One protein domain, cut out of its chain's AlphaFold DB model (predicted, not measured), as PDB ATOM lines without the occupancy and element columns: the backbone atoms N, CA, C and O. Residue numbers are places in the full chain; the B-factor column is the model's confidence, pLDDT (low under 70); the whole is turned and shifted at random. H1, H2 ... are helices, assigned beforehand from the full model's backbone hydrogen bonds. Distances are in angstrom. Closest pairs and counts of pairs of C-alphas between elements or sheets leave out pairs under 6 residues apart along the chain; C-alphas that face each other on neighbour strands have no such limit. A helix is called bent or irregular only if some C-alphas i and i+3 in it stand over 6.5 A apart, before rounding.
ATOM      1  N   GLU A  80     230.469 164.166 150.120       84.75
ATOM      2  CA  GLU A  80     231.654 165.026 150.053       84.75
ATOM      3  C   GLU A  80     231.872 165.802 151.360       84.75
ATOM      4  O   GLU A  80     232.987 165.842 151.868       84.75
ATOM      5  N   GLU A  81     230.808 166.353 151.952       80.88
ATOM      6  CA  GLU A  81     230.887 167.113 153.207       80.88
ATOM      7  C   GLU A  81     231.397 166.256 154.375       80.88
ATOM      8  O   GLU A  81     232.338 166.640 155.072       80.88
ATOM      9  N   LEU A  82     230.836 165.055 154.541       84.38
ATOM     10  CA  LEU A  82     231.227 164.117 155.593       84.38
ATOM     11  C   LEU A  82     232.687 163.666 155.421       84.38
ATOM     12  O   LEU A  82     233.454 163.588 156.384       84.38
ATOM     13  N   ASN A  83     233.097 163.426 154.172       86.88
ATOM     14  CA  ASN A  83     234.474 163.081 153.828       86.88
ATOM     15  C   ASN A  83     235.449 164.235 154.095       86.88
ATOM     16  O   ASN A  83     236.569 163.991 154.548       86.88
ATOM     17  N   GLN A  84     235.040 165.480 153.841       81.81
ATOM     18  CA  GLN A  84     235.847 166.665 154.124       81.81
ATOM     19  C   GLN A  84     236.047 166.867 155.626       81.81
ATOM     20  O   GLN A  84     237.194 166.999 156.050       81.81
ATOM     21  N   GLN A  85     234.976 166.808 156.425       80.88
ATOM     22  CA  GLN A  85     235.061 166.896 157.888       80.88
ATOM     23  C   GLN A  85     236.038 165.849 158.444       80.88
ATOM     24  O   GLN A  85     236.958 166.185 159.187       80.88
ATOM     25  N   MET A  86     235.897 164.588 158.019       86.88
ATOM     26  CA  MET A  86     236.811 163.503 158.390       86.88
ATOM     27  C   MET A  86     238.259 163.808 157.972       86.88
ATOM     28  O   MET A  86     239.181 163.656 158.771       86.88
ATOM     29  N   SER A  87     238.473 164.248 156.731       82.19
ATOM     30  CA  SER A  87     239.808 164.527 156.194       82.19
ATOM     31  C   SER A  87     240.534 165.644 156.950       82.19
ATOM     32  O   SER A  87     241.753 165.568 157.103       82.19
ATOM     33  N   TYR A  88     239.812 166.657 157.439       76.31
ATOM     34  CA  TYR A  88     240.397 167.731 158.242       76.31
ATOM     35  C   TYR A  88     240.913 167.224 159.584       76.31
ATOM     36  O   TYR A  88     242.056 167.504 159.938       76.31
ATOM     37  N   TRP A  89     240.113 166.429 160.295       75.06
ATOM     38  CA  TRP A  89     240.530 165.838 161.566       75.06
ATOM     39  C   TRP A  89     241.753 164.936 161.408       75.06
ATOM     40  O   TRP A  89     242.695 165.041 162.186       75.06
ATOM     41  N   GLN A  90     241.786 164.103 160.365       80.12
ATOM     42  CA  GLN A  90     242.929 163.220 160.116       80.12
ATOM     43  C   GLN A  90     244.213 163.994 159.804       80.12
ATOM     44  O   GLN A  90     245.245 163.679 160.384       80.12
ATOM     45  N   GLN A  91     244.140 165.030 158.959       76.12
ATOM     46  CA  GLN A  91     245.299 165.877 158.645       76.12
ATOM     47  C   GLN A  91     245.829 166.616 159.882       76.12
ATOM     48  O   GLN A  91     247.039 166.748 160.041       76.12
ATOM     49  N   LEU A  92     244.946 167.077 160.776       72.12
ATOM     50  CA  LEU A  92     245.362 167.710 162.031       72.12
ATOM     51  C   LEU A  92     246.113 166.735 162.944       72.12
ATOM     52  O   LEU A  92     247.147 167.099 163.497       72.12
ATOM     53  N   VAL A  93     245.609 165.505 163.083       75.88
ATOM     54  CA  VAL A  93     246.258 164.466 163.897       75.88
ATOM     55  C   VAL A  93     247.580 164.026 163.282       75.88
ATOM     56  O   VAL A  93     248.546 163.859 164.014       75.88
ATOM     57  N   GLU A  94     247.659 163.871 161.959       76.94
ATOM     58  CA  GLU A  94     248.921 163.562 161.274       76.94
ATOM     59  C   GLU A  94     249.966 164.650 161.503       76.94
ATOM     60  O   GLU A  94     251.084 164.334 161.900       76.94
ATOM     61  N   LEU A  95     249.608 165.925 161.326       69.81
ATOM     62  CA  LEU A  95     250.542 167.018 161.591       69.81
ATOM     63  C   LEU A  95     250.959 167.088 163.064       69.81
ATOM     64  O   LEU A  95     252.100 167.446 163.345       69.81
ATOM     65  N   GLU A  96     250.067 166.759 164.002       72.12
ATOM     66  CA  GLU A  96     250.429 166.686 165.418       72.12
ATOM     67  C   GLU A  96     251.344 165.493 165.724       72.12
ATOM     68  O   GLU A  96     252.348 165.657 166.413       72.12
ATOM     69  N   SER A  97     251.069 164.326 165.144       70.62
ATOM     70  CA  SER A  97     251.910 163.136 165.307       70.62
ATOM     71  C   SER A  97     253.315 163.386 164.761       70.62
ATOM     72  O   SER A  97     254.294 163.079 165.441       70.62
ATOM     73  N   LEU A  98     253.422 164.030 163.592       67.12
ATOM     74  CA  LEU A  98     254.695 164.524 163.062       67.12
ATOM     75  C   LEU A  98     255.326 165.508 164.053       67.12
ATOM     76  O   LEU A  98     256.473 165.367 164.442       67.12
ATOM     77  N   ALA A  99     254.574 166.472 164.569       63.69
ATOM     78  CA  ALA A  99     255.084 167.405 165.565       63.69
ATOM     79  C   ALA A  99     255.646 166.724 166.843       63.69
ATOM     80  O   ALA A  99     256.656 167.175 167.396       63.69
ATOM     81  N   VAL A 100     255.028 165.648 167.325       63.00
ATOM     82  CA  VAL A 100     255.461 164.921 168.530       63.00
ATOM     83  C   VAL A 100     256.649 164.000 168.253       63.00
ATOM     84  O   VAL A 100     257.608 163.998 169.027       63.00
ATOM     85  N   GLU A 101     256.628 163.251 167.148       59.25
ATOM     86  CA  GLU A 101     257.723 162.356 166.743       59.25
ATOM     87  C   GLU A 101     259.026 163.136 166.488       59.25
ATOM     88  O   GLU A 101     260.126 162.670 166.793       59.25
ATOM     89  N   TYR A 102     258.904 164.381 166.028       58.38
ATOM     90  CA  TYR A 102     260.021 165.243 165.655       58.38
ATOM     91  C   TYR A 102     260.694 165.934 166.860       58.38
ATOM     92  O   TYR A 102     261.665 166.674 166.702       58.38
ATOM     93  N   GLY A 103     260.271 165.620 168.088       47.03
ATOM     94  CA  GLY A 103     260.841 166.113 169.345       47.03
ATOM     95  C   GLY A 103     262.254 165.623 169.704       47.03
ATOM     96  O   GLY A 103     262.628 165.733 170.872       47.03
ATOM     97  N   LYS A 104     263.043 165.087 168.758       52.31
ATOM     98  CA  LYS A 104     264.459 164.757 169.009       52.31
ATOM     99  C   LYS A 104     265.466 165.385 168.044       52.31
ATOM    100  O   LYS A 104     266.433 165.911 168.566       52.31
ATOM    101  N   ASP A 105     265.246 165.448 166.722       53.19
ATOM    102  CA  ASP A 105     266.309 165.933 165.803       53.19
ATOM    103  C   ASP A 105     265.855 166.566 164.463       53.19
ATOM    104  O   ASP A 105     266.699 166.899 163.628       53.19
ATOM    105  N   LYS A 106     264.553 166.768 164.202       55.25
ATOM    106  CA  LYS A 106     264.081 167.403 162.951       55.25
ATOM    107  C   LYS A 106     262.990 168.436 163.209       55.25
ATOM    108  O   LYS A 106     262.146 168.252 164.068       55.25
ATOM    109  N   THR A 107     262.989 169.524 162.447       62.47
ATOM    110  CA  THR A 107     261.917 170.533 162.449       62.47
ATOM    111  C   THR A 107     260.989 170.288 161.267       62.47
ATOM    112  O   THR A 107     261.508 170.032 160.186       62.47
ATOM    113  N   ILE A 108     259.666 170.428 161.438       69.12
ATOM    114  CA  ILE A 108     258.739 170.481 160.293       69.12
ATOM    115  C   ILE A 108     259.143 171.680 159.425       69.12
ATOM    116  O   ILE A 108     259.142 172.824 159.898       69.12
ATOM    117  N   ASP A 109     259.494 171.420 158.172       80.19
ATOM    118  CA  ASP A 109     259.792 172.432 157.166       80.19
ATOM    119  C   ASP A 109     258.666 172.455 156.131       80.19
ATOM    120  O   ASP A 109     258.348 171.459 155.497       80.19
ATOM    121  N   PHE A 110     258.041 173.616 155.942       84.62
ATOM    122  CA  PHE A 110     256.891 173.743 155.043       84.62
ATOM    123  C   PHE A 110     257.181 173.316 153.592       84.62
ATOM    124  O   PHE A 110     256.259 172.938 152.866       84.62
ATOM    125  N   PHE A 111     258.429 173.436 153.139       85.38
ATOM    126  CA  PHE A 111     258.824 173.106 151.775       85.38
ATOM    127  C   PHE A 111     259.251 171.646 151.645       85.38
ATOM    128  O   PHE A 111     258.829 171.006 150.682       85.38
ATOM    129  N   ASP A 112     260.029 171.125 152.594       81.62
ATOM    130  CA  ASP A 112     260.470 169.723 152.569       81.62
ATOM    131  C   ASP A 112     259.326 168.759 152.946       81.62
ATOM    132  O   ASP A 112     259.218 167.679 152.371       81.62
ATOM    133  N   ASP A 113     258.413 169.184 153.825       78.94
ATOM    134  CA  ASP A 113     257.246 168.420 154.294       78.94
ATOM    135  C   ASP A 113     255.941 168.860 153.600       78.94
ATOM    136  O   ASP A 113     254.837 168.688 154.127       78.94
ATOM    137  N   LYS A 114     256.043 169.459 152.406       81.12
ATOM    138  CA  LYS A 114     254.912 170.057 151.673       81.12
ATOM    139  C   LYS A 114     253.750 169.087 151.435       81.12
ATOM    140  O   LYS A 114     252.606 169.536 151.387       81.12
ATOM    141  N   ASP A 115     254.022 167.787 151.328       81.69
ATOM    142  CA  ASP A 115     253.014 166.736 151.125       81.69
ATOM    143  C   ASP A 115     252.067 166.562 152.324       81.69
ATOM    144  O   ASP A 115     250.935 166.099 152.162       81.69
ATOM    145  N   HIS A 116     252.481 167.003 153.512       78.19
ATOM    146  CA  HIS A 116     251.639 167.035 154.708       78.19
ATOM    147  C   HIS A 116     250.756 168.290 154.784       78.19
ATOM    148  O   HIS A 116     249.881 168.393 155.645       78.19
ATOM    149  N   PHE A 117     250.940 169.243 153.865       81.62
ATOM    150  CA  PHE A 117     250.115 170.437 153.756       81.62
ATOM    151  C   PHE A 117     249.176 170.347 152.552       81.62
ATOM    152  O   PHE A 117     249.543 169.969 151.444       81.62
ATOM    153  N   SER A 118     247.935 170.788 152.740       84.88
ATOM    154  CA  SER A 118     246.986 170.991 151.647       84.88
ATOM    155  C   SER A 118     246.430 172.409 151.686       84.88
ATOM    156  O   SER A 118     246.384 173.050 152.736       84.88
ATOM    157  N   ARG A 119     245.950 172.929 150.547       86.06
ATOM    158  CA  ARG A 119     245.300 174.257 150.522       86.06
ATOM    159  C   ARG A 119     244.127 174.320 151.494       86.06
ATOM    160  O   ARG A 119     243.969 175.313 152.193       86.06
ATOM    161  N   LYS A 120     243.320 173.254 151.532       81.50
ATOM    162  CA  LYS A 120     242.170 173.156 152.432       81.50
ATOM    163  C   LYS A 120     242.617 173.217 153.895       81.50
ATOM    164  O   LYS A 120     242.040 173.979 154.658       81.50
ATOM    165  N   LEU A 121     243.686 172.505 154.253       82.69
ATOM    166  CA  LEU A 121     244.265 172.553 155.595       82.69
ATOM    167  C   LEU A 121     244.805 173.940 155.951       82.69
ATOM    168  O   LEU A 121     244.519 174.438 157.030       82.69
ATOM    169  N   ILE A 122     245.518 174.603 155.037       89.19
ATOM    170  CA  ILE A 122     246.023 175.967 155.266       89.19
ATOM    171  C   ILE A 122     244.868 176.946 155.520       89.19
ATOM    172  O   ILE A 122     244.975 177.802 156.392       89.19
ATOM    173  N   HIS A 123     243.755 176.819 154.791       85.94
ATOM    174  CA  HIS A 123     242.540 177.582 155.085       85.94
ATOM    175  C   HIS A 123     241.968 177.234 156.461       85.94
ATOM    176  O   HIS A 123     241.629 178.136 157.216       85.94
ATOM    177  N   TYR A 124     241.925 175.951 156.816       81.75
ATOM    178  CA  TYR A 124     241.405 175.529 158.111       81.75
ATOM    179  C   TYR A 124     242.217 176.054 159.293       81.75
ATOM    180  O   TYR A 124     241.639 176.474 160.286       81.75
ATOM    181  N   LEU A 125     243.543 176.111 159.176       87.44
ATOM    182  CA  LEU A 125     244.399 176.684 160.216       87.44
ATOM    183  C   LEU A 125     244.053 178.158 160.519       87.44
ATOM    184  O   LEU A 125     244.224 178.586 161.656       87.44
ATOM    185  N   GLU A 126     243.570 178.931 159.540       91.25
ATOM    186  CA  GLU A 126     243.097 180.307 159.777       91.25
ATOM    187  C   GLU A 126     241.746 180.328 160.494       91.25
ATOM    188  O   GLU A 126     241.574 181.091 161.439       91.25
ATOM    189  N   GLU A 127     240.808 179.476 160.086       84.00
ATOM    190  CA  GLU A 127     239.483 179.365 160.720       84.00
ATOM    191  C   GLU A 127     239.582 178.871 162.173       84.00
ATOM    192  O   GLU A 127     238.745 179.194 163.008       84.00
ATOM    193  N   LEU A 128     240.643 178.126 162.496       81.81
ATOM    194  CA  LEU A 128     240.999 177.740 163.864       81.81
ATOM    195  C   LEU A 128     241.754 178.822 164.644       81.81
ATOM    196  O   LEU A 128     242.180 178.563 165.772       81.81
ATOM    197  N   GLU A 129     241.970 179.992 164.041       89.44
ATOM    198  CA  GLU A 129     242.761 181.103 164.581       89.44
ATOM    199  C   GLU A 129     244.199 180.701 164.956       89.44
ATOM    200  O   GLU A 129     244.859 181.352 165.765       89.44
ATOM    201  N   ILE A 130     244.710 179.614 164.367       90.19
ATOM    202  CA  ILE A 130     246.087 179.151 164.574       90.19
ATOM    203  C   ILE A 130     247.047 180.041 163.789       90.19
ATOM    204  O   ILE A 130     248.123 180.374 164.281       90.19
ATOM    205  N   ILE A 131     246.656 180.423 162.573       94.44
ATOM    206  CA  ILE A 131     247.388 181.374 161.735       94.44
ATOM    207  C   ILE A 131     246.487 182.536 161.333       94.44
ATOM    208  O   ILE A 131     245.271 182.398 161.245       94.44
ATOM    209  N   ASP A 132     247.081 183.683 161.026       96.19
ATOM    210  CA  ASP A 132     246.326 184.838 160.547       96.19
ATOM    211  C   ASP A 132     246.120 184.835 159.016       96.19
ATOM    212  O   ASP A 132     246.702 184.061 158.243       96.19
ATOM    213  N   ARG A 133     245.301 185.783 158.549       95.00
ATOM    214  CA  ARG A 133     244.975 185.978 157.129       95.00
ATOM    215  C   ARG A 133     246.195 186.200 156.230       95.00
ATOM    216  O   ARG A 133     246.159 185.816 155.051       95.00
ATOM    217  N   GLN A 134     247.221 186.887 156.728       96.50
ATOM    218  CA  GLN A 134     248.446 187.194 155.988       96.50
ATOM    219  C   GLN A 134     249.339 185.956 155.898       96.50
ATOM    220  O   GLN A 134     249.793 185.616 154.805       96.50
ATOM    221  N   GLN A 135     249.516 185.247 157.011       97.44
ATOM    222  CA  GLN A 135     250.241 183.982 157.102       97.44
ATOM    223  C   GLN A 135     249.616 182.929 156.183       97.44
ATOM    224  O   GLN A 135     250.309 182.357 155.345       97.44
ATOM    225  N   ARG A 136     248.288 182.758 156.225       96.25
ATOM    226  CA  ARG A 136     247.560 181.880 155.295       96.25
ATOM    227  C   ARG A 136     247.827 182.250 153.839       96.25
ATOM    228  O   ARG A 136     248.129 181.385 153.021       96.25
ATOM    229  N   ARG A 137     247.709 183.536 153.486       96.31
ATOM    230  CA  ARG A 137     247.944 184.005 152.107       96.31
ATOM    231  C   ARG A 137     249.366 183.695 151.651       96.31
ATOM    232  O   ARG A 137     249.555 183.235 150.529       96.31
ATOM    233  N   PHE A 138     250.340 183.923 152.524       96.88
ATOM    234  CA  PHE A 138     251.731 183.586 152.272       96.88
ATOM    235  C   PHE A 138     251.910 182.082 152.021       96.88
ATOM    236  O   PHE A 138     252.446 181.712 150.979       96.88
ATOM    237  N   LEU A 139     251.400 181.221 152.908       95.06
ATOM    238  CA  LEU A 139     251.520 179.768 152.765       95.06
ATOM    239  C   LEU A 139     250.839 179.250 151.496       95.06
ATOM    240  O   LEU A 139     251.422 178.433 150.795       95.06
ATOM    241  N   ILE A 140     249.656 179.760 151.132       94.88
ATOM    242  CA  ILE A 140     248.996 179.400 149.864       94.88
ATOM    243  C   ILE A 140     249.845 179.811 148.656       94.88
ATOM    244  O   ILE A 140     249.981 179.035 147.708       94.88
ATOM    245  N   ASN A 141     250.434 181.008 148.679       94.25
ATOM    246  CA  ASN A 141     251.310 181.460 147.601       94.25
ATOM    247  C   ASN A 141     252.549 180.564 147.485       94.25
ATOM    248  O   ASN A 141     252.883 180.146 146.380       94.25
ATOM    249  N   MET A 142     253.187 180.217 148.606       94.12
ATOM    250  CA  MET A 142     254.342 179.310 148.635       94.12
ATOM    251  C   MET A 142     253.969 177.882 148.226       94.12
ATOM    252  O   MET A 142     254.719 177.221 147.513       94.12
ATOM    253  N   PHE A 143     252.773 177.423 148.589       91.38
ATOM    254  CA  PHE A 143     252.259 176.127 148.163       91.38
ATOM    255  C   PHE A 143     252.085 176.057 146.638       91.38
ATOM    256  O   PHE A 143     252.352 175.026 146.022       91.38
ATOM    257  N   ASN A 144     251.661 177.157 146.016       90.38
ATOM    258  CA  ASN A 144     251.442 177.248 144.571       90.38
ATOM    259  C   ASN A 144     252.695 177.623 143.770       90.38
ATOM    260  O   ASN A 144     252.679 177.496 142.545       90.38
ATOM    261  N   ALA A 145     253.733 178.127 144.435       89.12
ATOM    262  CA  ALA A 145     254.946 178.585 143.782       89.12
ATOM    263  C   ALA A 145     255.618 177.435 143.020       89.12
ATOM    264  O   ALA A 145     255.703 176.307 143.509       89.12
ATOM    265  N   ARG A 146     256.067 177.749 141.800       84.56
ATOM    266  CA  ARG A 146     256.869 176.851 140.958       84.56
ATOM    267  C   ARG A 146     258.364 177.127 141.087       84.56
ATOM    268  O   ARG A 146     259.163 176.236 140.830       84.56
ATOM    269  N   ASP A 147     258.713 178.343 141.496       89.25
ATOM    270  CA  ASP A 147     260.088 178.764 141.720       89.25
ATOM    271  C   ASP A 147     260.558 178.404 143.129       89.25
ATOM    272  O   ASP A 147     259.766 178.293 144.071       89.25
ATOM    273  N   ASN A 148     261.876 178.275 143.280       89.25
ATOM    274  CA  ASN A 148     262.488 178.023 144.577       89.25
ATOM    275  C   ASN A 148     262.306 179.228 145.517       89.25
ATOM    276  O   ASN A 148     262.540 180.370 145.107       89.25
ATOM    277  N   PRO A 149     261.948 179.003 146.793       91.44
ATOM    278  CA  PRO A 149     261.779 180.084 147.751       91.44
ATOM    279  C   PRO A 149     263.125 180.728 148.100       91.44
ATOM    280  O   PRO A 149     264.142 180.059 148.304       91.44
ATOM    281  N   THR A 150     263.108 182.047 148.248       95.19
ATOM    282  CA  THR A 150     264.218 182.827 148.804       95.19
ATOM    283  C   THR A 150     264.483 182.463 150.269       95.19
ATOM    284  O   THR A 150     263.593 182.002 150.988       95.19
ATOM    285  N   ASN A 151     265.685 182.768 150.769       93.75
ATOM    286  CA  ASN A 151     266.035 182.548 152.181       93.75
ATOM    287  C   ASN A 151     265.090 183.280 153.151       93.75
ATOM    288  O   ASN A 151     264.759 182.751 154.212       93.75
ATOM    289  N   GLY A 152     264.615 184.475 152.780       94.25
ATOM    290  CA  GLY A 152     263.629 185.216 153.568       94.25
ATOM    291  C   GLY A 152     262.280 184.495 153.647       94.25
ATOM    292  O   GLY A 152     261.704 184.387 154.728       94.25
ATOM    293  N   GLN A 153     261.810 183.936 152.528       94.81
ATOM    294  CA  GLN A 153     260.574 183.145 152.484       94.81
ATOM    295  C   GLN A 153     260.704 181.846 153.284       94.81
ATOM    296  O   GLN A 153     259.799 181.532 154.054       94.81
ATOM    297  N   LYS A 154     261.840 181.140 153.179       92.88
ATOM    298  CA  LYS A 154     262.133 179.958 154.009       92.88
ATOM    299  C   LYS A 154     262.069 180.288 155.496       92.88
ATOM    300  O   LYS A 154     261.347 179.641 156.248       92.88
ATOM    301  N   ARG A 155     262.742 181.365 155.913       92.56
ATOM    302  CA  ARG A 155     262.731 181.818 157.310       92.56
ATOM    303  C   ARG A 155     261.328 182.188 157.789       92.56
ATOM    304  O   ARG A 155     260.973 181.858 158.917       92.56
ATOM    305  N   TYR A 156     260.531 182.861 156.962       95.56
ATOM    306  CA  TYR A 156     259.173 183.237 157.349       95.56
ATOM    307  C   TYR A 156     258.243 182.020 157.455       95.56
ATOM    308  O   TYR A 156     257.526 181.897 158.445       95.56
ATOM    309  N   ALA A 157     258.316 181.080 156.508       93.44
ATOM    310  CA  ALA A 157     257.582 179.817 156.586       93.44
ATOM    311  C   ALA A 157     257.950 179.031 157.853       93.44
ATOM    312  O   ALA A 157     257.062 178.598 158.583       93.44
ATOM    313  N   TRP A 158     259.246 178.941 158.166       90.69
ATOM    314  CA  TRP A 158     259.733 178.306 159.389       90.69
ATOM    315  C   TRP A 158     259.132 178.941 160.648       90.69
ATOM    316  O   TRP A 158     258.693 178.222 161.546       90.69
ATOM    317  N   VAL A 159     259.059 180.279 160.711       91.94
ATOM    318  CA  VAL A 159     258.428 180.993 161.834       91.94
ATOM    319  C   VAL A 159     256.951 180.626 161.946       91.94
ATOM    320  O   VAL A 159     256.503 180.311 163.046       91.94
ATOM    321  N   ILE A 160     256.206 180.631 160.835       93.50
ATOM    322  CA  ILE A 160     254.780 180.274 160.834       93.50
ATOM    323  C   ILE A 160     254.591 178.850 161.368       93.50
ATOM    324  O   ILE A 160     253.798 178.631 162.283       93.50
ATOM    325  N   VAL A 161     255.364 177.890 160.858       88.31
ATOM    326  CA  VAL A 161     255.264 176.491 161.284       88.31
ATOM    327  C   VAL A 161     255.596 176.336 162.771       88.31
ATOM    328  O   VAL A 161     254.791 175.799 163.528       88.31
ATOM    329  N   ASN A 162     256.741 176.851 163.220       84.50
ATOM    330  CA  ASN A 162     257.263 176.556 164.558       84.50
ATOM    331  C   ASN A 162     256.635 177.400 165.675       84.50
ATOM    332  O   ASN A 162     256.588 176.961 166.822       84.50
ATOM    333  N   LYS A 163     256.191 178.627 165.382       87.62
ATOM    334  CA  LYS A 163     255.642 179.540 166.399       87.62
ATOM    335  C   LYS A 163     254.120 179.557 166.445       87.62
ATOM    336  O   LYS A 163     253.583 179.931 167.481       87.62
ATOM    337  N   TYR A 164     253.450 179.146 165.369       90.62
ATOM    338  CA  TYR A 164     251.995 179.241 165.256       90.62
ATOM    339  C   TYR A 164     251.367 177.871 165.030       90.62
ATOM    340  O   TYR A 164     250.649 177.382 165.899       90.62
ATOM    341  N   ILE A 165     251.699 177.213 163.914       87.56
ATOM    342  CA  ILE A 165     251.070 175.940 163.538       87.56
ATOM    343  C   ILE A 165     251.343 174.875 164.596       87.56
ATOM    344  O   ILE A 165     250.402 174.303 165.130       87.56
ATOM    345  N   TYR A 166     252.602 174.653 164.964       82.25
ATOM    346  CA  TYR A 166     252.974 173.601 165.907       82.25
ATOM    347  C   TYR A 166     252.327 173.772 167.297       82.25
ATOM    348  O   TYR A 166     251.626 172.857 167.741       82.25
ATOM    349  N   PRO A 167     252.458 174.927 167.988       82.56
ATOM    350  CA  PRO A 167     251.759 175.133 169.256       82.56
ATOM    351  C   PRO A 167     250.233 175.049 169.124       82.56
ATOM    352  O   PRO A 167     249.568 174.522 170.018       82.56
ATOM    353  N   GLY A 168     249.678 175.542 168.010       84.00
ATOM    354  CA  GLY A 168     248.248 175.486 167.724       84.00
ATOM    355  C   GLY A 168     247.733 174.058 167.584       84.00
ATOM    356  O   GLY A 168     246.759 173.698 168.242       84.00
ATOM    357  N   LEU A 169     248.416 173.220 166.801       78.69
ATOM    358  CA  LEU A 169     248.084 171.804 166.623       78.69
ATOM    359  C   LEU A 169     248.166 171.029 167.933       78.69
ATOM    360  O   LEU A 169     247.243 170.287 168.256       78.69
ATOM    361  N   ARG A 170     249.210 171.268 168.736       77.06
ATOM    362  CA  ARG A 170     249.327 170.662 170.069       77.06
ATOM    363  C   ARG A 170     248.128 171.011 170.950       77.06
ATOM    364  O   ARG A 170     247.610 170.147 171.654       77.06
ATOM    365  N   LYS A 171     247.674 172.268 170.906       80.06
ATOM    366  CA  LYS A 171     246.469 172.702 171.622       80.06
ATOM    367  C   LYS A 171     245.223 171.992 171.091       80.06
ATOM    368  O   LYS A 171     244.446 171.492 171.890       80.06
ATOM    369  N   VAL A 172     245.064 171.903 169.768       75.25
ATOM    370  CA  VAL A 172     243.951 171.174 169.135       75.25
ATOM    371  C   VAL A 172     243.905 169.725 169.589       75.25
ATOM    372  O   VAL A 172     242.853 169.259 170.005       75.25
ATOM    373  N   TYR A 173     245.034 169.025 169.572       72.38
ATOM    374  CA  TYR A 173     245.094 167.633 170.000       72.38
ATOM    375  C   TYR A 173     244.752 167.463 171.484       72.38
ATOM    376  O   TYR A 173     243.955 166.589 171.825       72.38
ATOM    377  N   CYS A 174     245.293 168.318 172.362       71.75
ATOM    378  CA  CYS A 174     244.930 168.295 173.782       71.75
ATOM    379  C   CYS A 174     243.425 168.518 173.966       71.75
ATOM    380  O   CYS A 174     242.784 167.752 174.676       71.75
ATOM    381  N   ASP A 175     242.847 169.494 173.265       72.06
ATOM    382  CA  ASP A 175     241.417 169.784 173.340       72.06
ATOM    383  C   ASP A 175     240.559 168.620 172.809       72.06
ATOM    384  O   ASP A 175     239.547 168.296 173.428       72.06
ATOM    385  N   ILE A 176     240.954 167.950 171.715       67.62
ATOM    386  CA  ILE A 176     240.278 166.733 171.218       67.62
ATOM    387  C   ILE A 176     240.312 165.639 172.283       67.62
ATOM    388  O   ILE A 176     239.275 165.067 172.625       67.62
ATOM    389  N   ARG A 177     241.501 165.348 172.820       67.31
ATOM    390  CA  ARG A 177     241.696 164.297 173.824       67.31
ATOM    391  C   ARG A 177     240.887 164.572 175.090       67.31
ATOM    392  O   ARG A 177     240.285 163.657 175.647       67.31
ATOM    393  N   ASP A 178     240.826 165.833 175.496       69.06
ATOM    394  CA  ASP A 178     240.114 166.288 176.686       69.06
ATOM    395  C   ASP A 178     238.612 166.550 176.402       69.06
ATOM    396  O   ASP A 178     237.898 167.066 177.261       69.06
ATOM    397  N   LYS A 179     238.110 166.153 175.216       67.12
ATOM    398  CA  LYS A 179     236.710 166.259 174.747       67.12
ATOM    399  C   LYS A 179     236.153 167.689 174.655       67.12
ATOM    400  O   LYS A 179     234.941 167.895 174.666       67.12
ATOM    401  N   ASN A 180     237.020 168.681 174.485       66.06
ATOM    402  CA  ASN A 180     236.685 170.098 174.324       66.06
ATOM    403  C   ASN A 180     236.637 170.506 172.835       66.06
ATOM    404  O   ASN A 180     237.363 171.394 172.387       66.06
ATOM    405  N   VAL A 181     235.779 169.845 172.048       64.38
ATOM    406  CA  VAL A 181     235.819 169.909 170.570       64.38
ATOM    407  C   VAL A 181     234.897 170.943 169.905       64.38
ATOM    408  O   VAL A 181     235.050 171.201 168.712       64.38
ATOM    409  N   THR A 182     233.971 171.579 170.635       62.81
ATOM    410  CA  THR A 182     232.892 172.414 170.056       62.81
ATOM    411  C   THR A 182     233.389 173.498 169.090       62.81
ATOM    412  O   THR A 182     232.908 173.577 167.962       62.81
ATOM    413  N   ARG A 183     234.417 174.267 169.472       64.94
ATOM    414  CA  ARG A 183     234.963 175.357 168.639       64.94
ATOM    415  C   ARG A 183     235.550 174.889 167.302       64.94
ATOM    416  O   ARG A 183     235.523 175.605 166.309       64.94
ATOM    417  N   TYR A 184     236.076 173.669 167.264       67.12
ATOM    418  CA  TYR A 184     236.683 173.097 166.064       67.12
ATOM    419  C   TYR A 184     235.620 172.636 165.064       67.12
ATOM    420  O   TYR A 184     235.802 172.749 163.854       67.12
ATOM    421  N   LEU A 185     234.480 172.164 165.569       61.91
ATOM    422  CA  LEU A 185     233.327 171.796 164.748       61.91
ATOM    423  C   LEU A 185     232.667 173.032 164.122       61.91
ATOM    424  O   LEU A 185     232.273 172.990 162.954       61.91
ATOM    425  N   GLU A 186     232.594 174.141 164.862       64.56
ATOM    426  CA  GLU A 186     232.131 175.435 164.346       64.56
ATOM    427  C   GLU A 186     233.034 175.934 163.209       64.56
ATOM    428  O   GLU A 186     232.539 176.248 162.129       64.56
ATOM    429  N   ALA A 187     234.356 175.894 163.389       62.41
ATOM    430  CA  ALA A 187     235.308 176.267 162.343       62.41
ATOM    431  C   ALA A 187     235.227 175.355 161.103       62.41
ATOM    432  O   ALA A 187     235.227 175.835 159.969       62.41
ATOM    433  N   ALA A 188     235.088 174.036 161.291       62.06
ATOM    434  CA  ALA A 188     234.865 173.103 160.183       62.06
ATOM    435  C   ALA A 188     233.566 173.418 159.411       62.06
ATOM    436  O   ALA A 188     233.503 173.227 158.194       62.06
ATOM    437  N   SER A 189     232.548 173.937 160.104       61.19
ATOM    438  CA  SER A 189     231.274 174.364 159.515       61.19
ATOM    439  C   SER A 189     231.367 175.738 158.832       61.19
ATOM    440  O   SER A 189     230.743 175.949 157.795       61.19
ATOM    441  N   ALA A 190     232.199 176.658 159.324       59.72
ATOM    442  CA  ALA A 190     232.460 177.948 158.674       59.72
ATOM    443  C   ALA A 190     233.195 177.785 157.327       59.72
ATOM    444  O   ALA A 190     232.856 178.428 156.329       59.72
ATOM    445  N   ILE A 191     234.134 176.833 157.248       58.53
ATOM    446  CA  ILE A 191     234.800 176.451 155.991       58.53
ATOM    447  C   ILE A 191     233.787 176.025 154.928       58.53
ATOM    448  O   ILE A 191     233.928 176.386 153.755       58.53
ATOM    449  N   LYS A 192     232.769 175.254 155.330       58.12
ATOM    450  CA  LYS A 192     231.679 174.825 154.448       58.12
ATOM    451  C   LYS A 192     231.006 176.036 153.805       58.12
ATOM    452  O   LYS A 192     230.880 176.063 152.582       58.12
ATOM    453  N   GLU A 193     230.639 177.053 154.582       57.88
ATOM    454  CA  GLU A 193     230.022 178.268 154.038       57.88
ATOM    455  C   GLU A 193     230.968 179.015 153.096       57.88
ATOM    456  O   GLU A 193     230.564 179.425 152.007       57.88
ATOM    457  N   TYR A 194     232.245 179.143 153.457       55.41
ATOM    458  CA  TYR A 194     233.231 179.826 152.623       55.41
ATOM    459  C   TYR A 194     233.419 179.151 151.251       55.41
ATOM    460  O   TYR A 194     233.382 179.826 150.215       55.41
ATOM    461  N   PHE A 195     233.595 177.825 151.207       50.62
ATOM    462  CA  PHE A 195     233.811 177.110 149.942       50.62
ATOM    463  C   PHE A 195     232.530 176.949 149.117       50.62
ATOM    464  O   PHE A 195     232.607 177.087 147.894       50.62
ATOM    465  N   LEU A 196     231.363 176.744 149.741       51.62
ATOM    466  CA  LEU A 196     230.075 176.736 149.034       51.62
ATOM    467  C   LEU A 196     229.786 178.101 148.397       51.62
ATOM    468  O   LEU A 196     229.460 178.172 147.211       51.62
ATOM    469  N   ASN A 197     229.998 179.194 149.135       49.00
ATOM    470  CA  ASN A 197     229.806 180.543 148.607       49.00
ATOM    471  C   ASN A 197     230.801 180.867 147.486       49.00
ATOM    472  O   ASN A 197     230.434 181.506 146.502       49.00
ATOM    473  N   ARG A 198     232.042 180.377 147.561       43.53
ATOM    474  CA  ARG A 198     233.034 180.568 146.493       43.53
ATOM    475  C   ARG A 198     232.723 179.754 145.231       43.53
ATOM    476  O   ARG A 198     232.956 180.259 144.134       43.53
ATOM    477  N   PHE A 199     232.158 178.551 145.365       34.28
ATOM    478  CA  PHE A 199     231.635 177.771 144.234       34.28
ATOM    479  C   PHE A 199     230.409 178.442 143.597       34.28
ATOM    480  O   PHE A 199     230.342 178.558 142.375       34.28
ATOM    481  N   LEU A 200     229.486 178.979 144.401       32.81
ATOM    482  CA  LEU A 200     228.324 179.736 143.913       32.81
ATOM    483  C   LEU A 200     228.717 181.056 143.230       32.81
ATOM    484  O   LEU A 200     228.069 181.469 142.267       32.81
ATOM    485  N   ILE A 201     229.800 181.704 143.670       32.91
ATOM    486  CA  ILE A 201     230.373 182.870 142.978       32.91
ATOM    487  C   ILE A 201     230.994 182.457 141.634       32.91
ATOM    488  O   ILE A 201     230.867 183.203 140.667       32.91
ATOM    489  N   PHE A 202     231.592 181.265 141.526       28.92
ATOM    490  CA  PHE A 202     232.109 180.746 140.252       28.92
ATOM    491  C   PHE A 202     230.984 180.439 139.246       28.92
ATOM    492  O   PHE A 202     231.106 180.775 138.070       28.92
ATOM    493  N   PHE A 203     229.844 179.917 139.711       27.77
ATOM    494  CA  PHE A 203     228.645 179.721 138.879       27.77
ATOM    495  C   PHE A 203     227.889 181.018 138.549       27.77
ATOM    496  O   PHE A 203     227.095 181.042 137.613       27.77
ATOM    497  N   ARG A 204     228.151 182.133 139.249       29.22
ATOM    498  CA  ARG A 204     227.593 183.449 138.884       29.22
ATOM    499  C   ARG A 204     228.230 184.072 137.636       29.22
ATOM    500  O   ARG A 204     227.678 185.050 137.138       29.22
ATOM    501  N   TYR A 205     229.337 183.521 137.129       30.86
ATOM    502  CA  TYR A 205     230.022 184.021 135.929       30.86
ATOM    503  C   TYR A 205     229.924 183.103 134.698       30.86
ATOM    504  O   TYR A 205     230.385 183.502 133.632       30.86
ATOM    505  N   SER A 206     229.282 181.930 134.789       30.39
ATOM    506  CA  SER A 206     228.833 181.189 133.600       30.39
ATOM    507  C   SER A 206     227.332 181.394 133.425       30.39
ATOM    508  O   SER A 206     226.514 180.913 134.204       30.39
ATOM    509  N   THR A 207     226.990 182.189 132.425       36.12
ATOM    510  CA  THR A 207     225.644 182.579 132.021       36.12
ATOM    511  C   THR A 207     224.706 181.369 131.861       36.12
ATOM    512  O   THR A 207     225.100 180.390 131.237       36.12
ATOM    513  N   ILE A 208     223.442 181.540 132.297       39.09
ATOM    514  CA  ILE A 208     222.255 180.683 132.035       39.09
ATOM    515  C   ILE A 208     222.301 179.370 132.859       39.09
ATOM    516  O   ILE A 208     223.092 178.492 132.575       39.09
ATOM    517  N   GLU A 209     221.599 179.186 133.985       33.50
ATOM    518  CA  GLU A 209     220.140 179.093 134.147       33.50
ATOM    519  C   GLU A 209     219.721 179.468 135.589       33.50
ATOM    520  O   GLU A 209     220.001 178.764 136.557       33.50
ATOM    521  N   LYS A 210     218.987 180.575 135.746       35.94
ATOM    522  CA  LYS A 210     218.227 180.889 136.966       35.94
ATOM    523  C   LYS A 210     216.778 180.442 136.774       35.94
ATOM    524  O   LYS A 210     215.951 181.293 136.472       35.94
ATOM    525  N   ILE A 211     216.455 179.155 136.927       36.38
ATOM    526  CA  ILE A 211     215.035 178.739 136.999       36.38
ATOM    527  C   ILE A 211     214.706 177.762 138.149       36.38
ATOM    528  O   ILE A 211     213.575 177.783 138.616       36.38
ATOM    529  N   TYR A 212     215.636 177.008 138.745       32.91
ATOM    530  CA  TYR A 212     215.224 175.875 139.606       32.91
ATOM    531  C   TYR A 212     215.366 175.998 141.135       32.91
ATOM    532  O   TYR A 212     215.244 174.992 141.824       32.91
ATOM    533  N   LEU A 213     215.559 177.188 141.718       32.06
ATOM    534  CA  LEU A 213     215.844 177.298 143.167       32.06
ATOM    535  C   LEU A 213     214.875 178.153 144.000       32.06
ATOM    536  O   LEU A 213     215.221 178.556 145.104       32.06
ATOM    537  N   ILE A 214     213.652 178.392 143.514       34.44
ATOM    538  CA  ILE A 214     212.595 179.056 144.313       34.44
ATOM    539  C   ILE A 214     211.430 178.110 144.681       34.44
ATOM    540  O   ILE A 214     210.593 178.471 145.497       34.44
ATOM    541  N   TYR A 215     211.404 176.861 144.198       30.97
ATOM    542  CA  TYR A 215     210.261 175.958 144.424       30.97
ATOM    543  C   TYR A 215     210.422 174.877 145.512       30.97
ATOM    544  O   TYR A 215     209.564 174.012 145.599       30.97
ATOM    545  N   ILE A 216     211.457 174.903 146.366       37.62
ATOM    546  CA  ILE A 216     211.619 173.895 147.451       37.62
ATOM    547  C   ILE A 216     211.784 174.547 148.835       37.62
ATOM    548  O   ILE A 216     212.564 174.093 149.665       37.62
ATOM    549  N   ILE A 217     211.084 175.656 149.101       38.03
ATOM    550  CA  ILE A 217     210.934 176.165 150.483       38.03
ATOM    551  C   ILE A 217     209.463 176.371 150.881       38.03
ATOM    552  O   ILE A 217     209.185 176.624 152.043       38.03
ATOM    553  N   ASN A 218     208.485 176.157 149.996       35.62
ATOM    554  CA  ASN A 218     207.096 176.001 150.431       35.62
ATOM    555  C   ASN A 218     206.356 175.000 149.535       35.62
ATOM    556  O   ASN A 218     206.179 175.276 148.350       35.62
ATOM    557  N   ILE A 219     205.866 173.930 150.185       36.59
ATOM    558  CA  ILE A 219     205.110 172.749 149.707       36.59
ATOM    559  C   ILE A 219     205.981 171.537 149.362       36.59
ATOM    560  O   ILE A 219     206.736 171.582 148.368       36.59
TER     561      ILE A 219
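What this domain is: This is residues 80 to 219 of the 219 residues of the protein "Transcriptional regulator" of Lactobacillus sp (UniProt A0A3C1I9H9). Look first for a V: bent helix H4 and helix H5 are its two legs, the short hairpin H2-H3 fills the space between them, and H1 crosses from H4b to H5. The end of H5 and the tail, residues 196 to 219, stick out from this body. The printed part has 140 residues with five named helices, H1 to H5 in order, and no named strand: all helix, mostly crossed packing. It is loose, radius of gyration of the C-alphas 18.2 A, spanning 63 by 42 by 21 A.

How they stand to each other: Begin at H4, residues 151 to 177, assigned as one helix by its hydrogen bonds but bent: C-alphas 163 and 166 are 6.5 A apart, and arms H4a, 151 to 163, and H4b, 166 to 177, stand at a shallow tilt of 27 degrees. H1, residues 80 to 101, touches H4b with residues 92 to 99 alone, at a steep tilt of 65 degrees, opposite ways; their closest C-alphas, Glu 96 and Leu 169, are 5.8 A apart. H3, residues 133 to 144, is close to H4a but not clearly touching, C-alphas 135 and 160 being closest at 6.9 A. H2, residues 119 to 127, forms a helical hairpin with H3 at 8 degrees, closest C-alphas 122 and 136, 6.1 A. H5, residues 182 to 203, touches H2 at a steep 54 degrees, closest C-alphas 127 and 187, 5.4 A. Each O i to N i+4 pair is within hydrogen-bond range in H1, H3, H4a and H4b, against 4 of 5 in H2 and 17 of 18 in H5.

Where its parts are: Find C-alpha 80 at (231.654, 165.026, 150.053); H1 runs 31.1 A from there. H4a and H4b measure 17.9 A and 16.6 A. H5 runs 32.3 A to C-alpha 203 at (228.645, 179.721, 138.879).

The domain as a whole: The printed part has no cut, and the link from H1 to H2 is long, 17 residues. Expect low confidence, pLDDT under 70, at residues 95, 98 to 108 and 176 to 219.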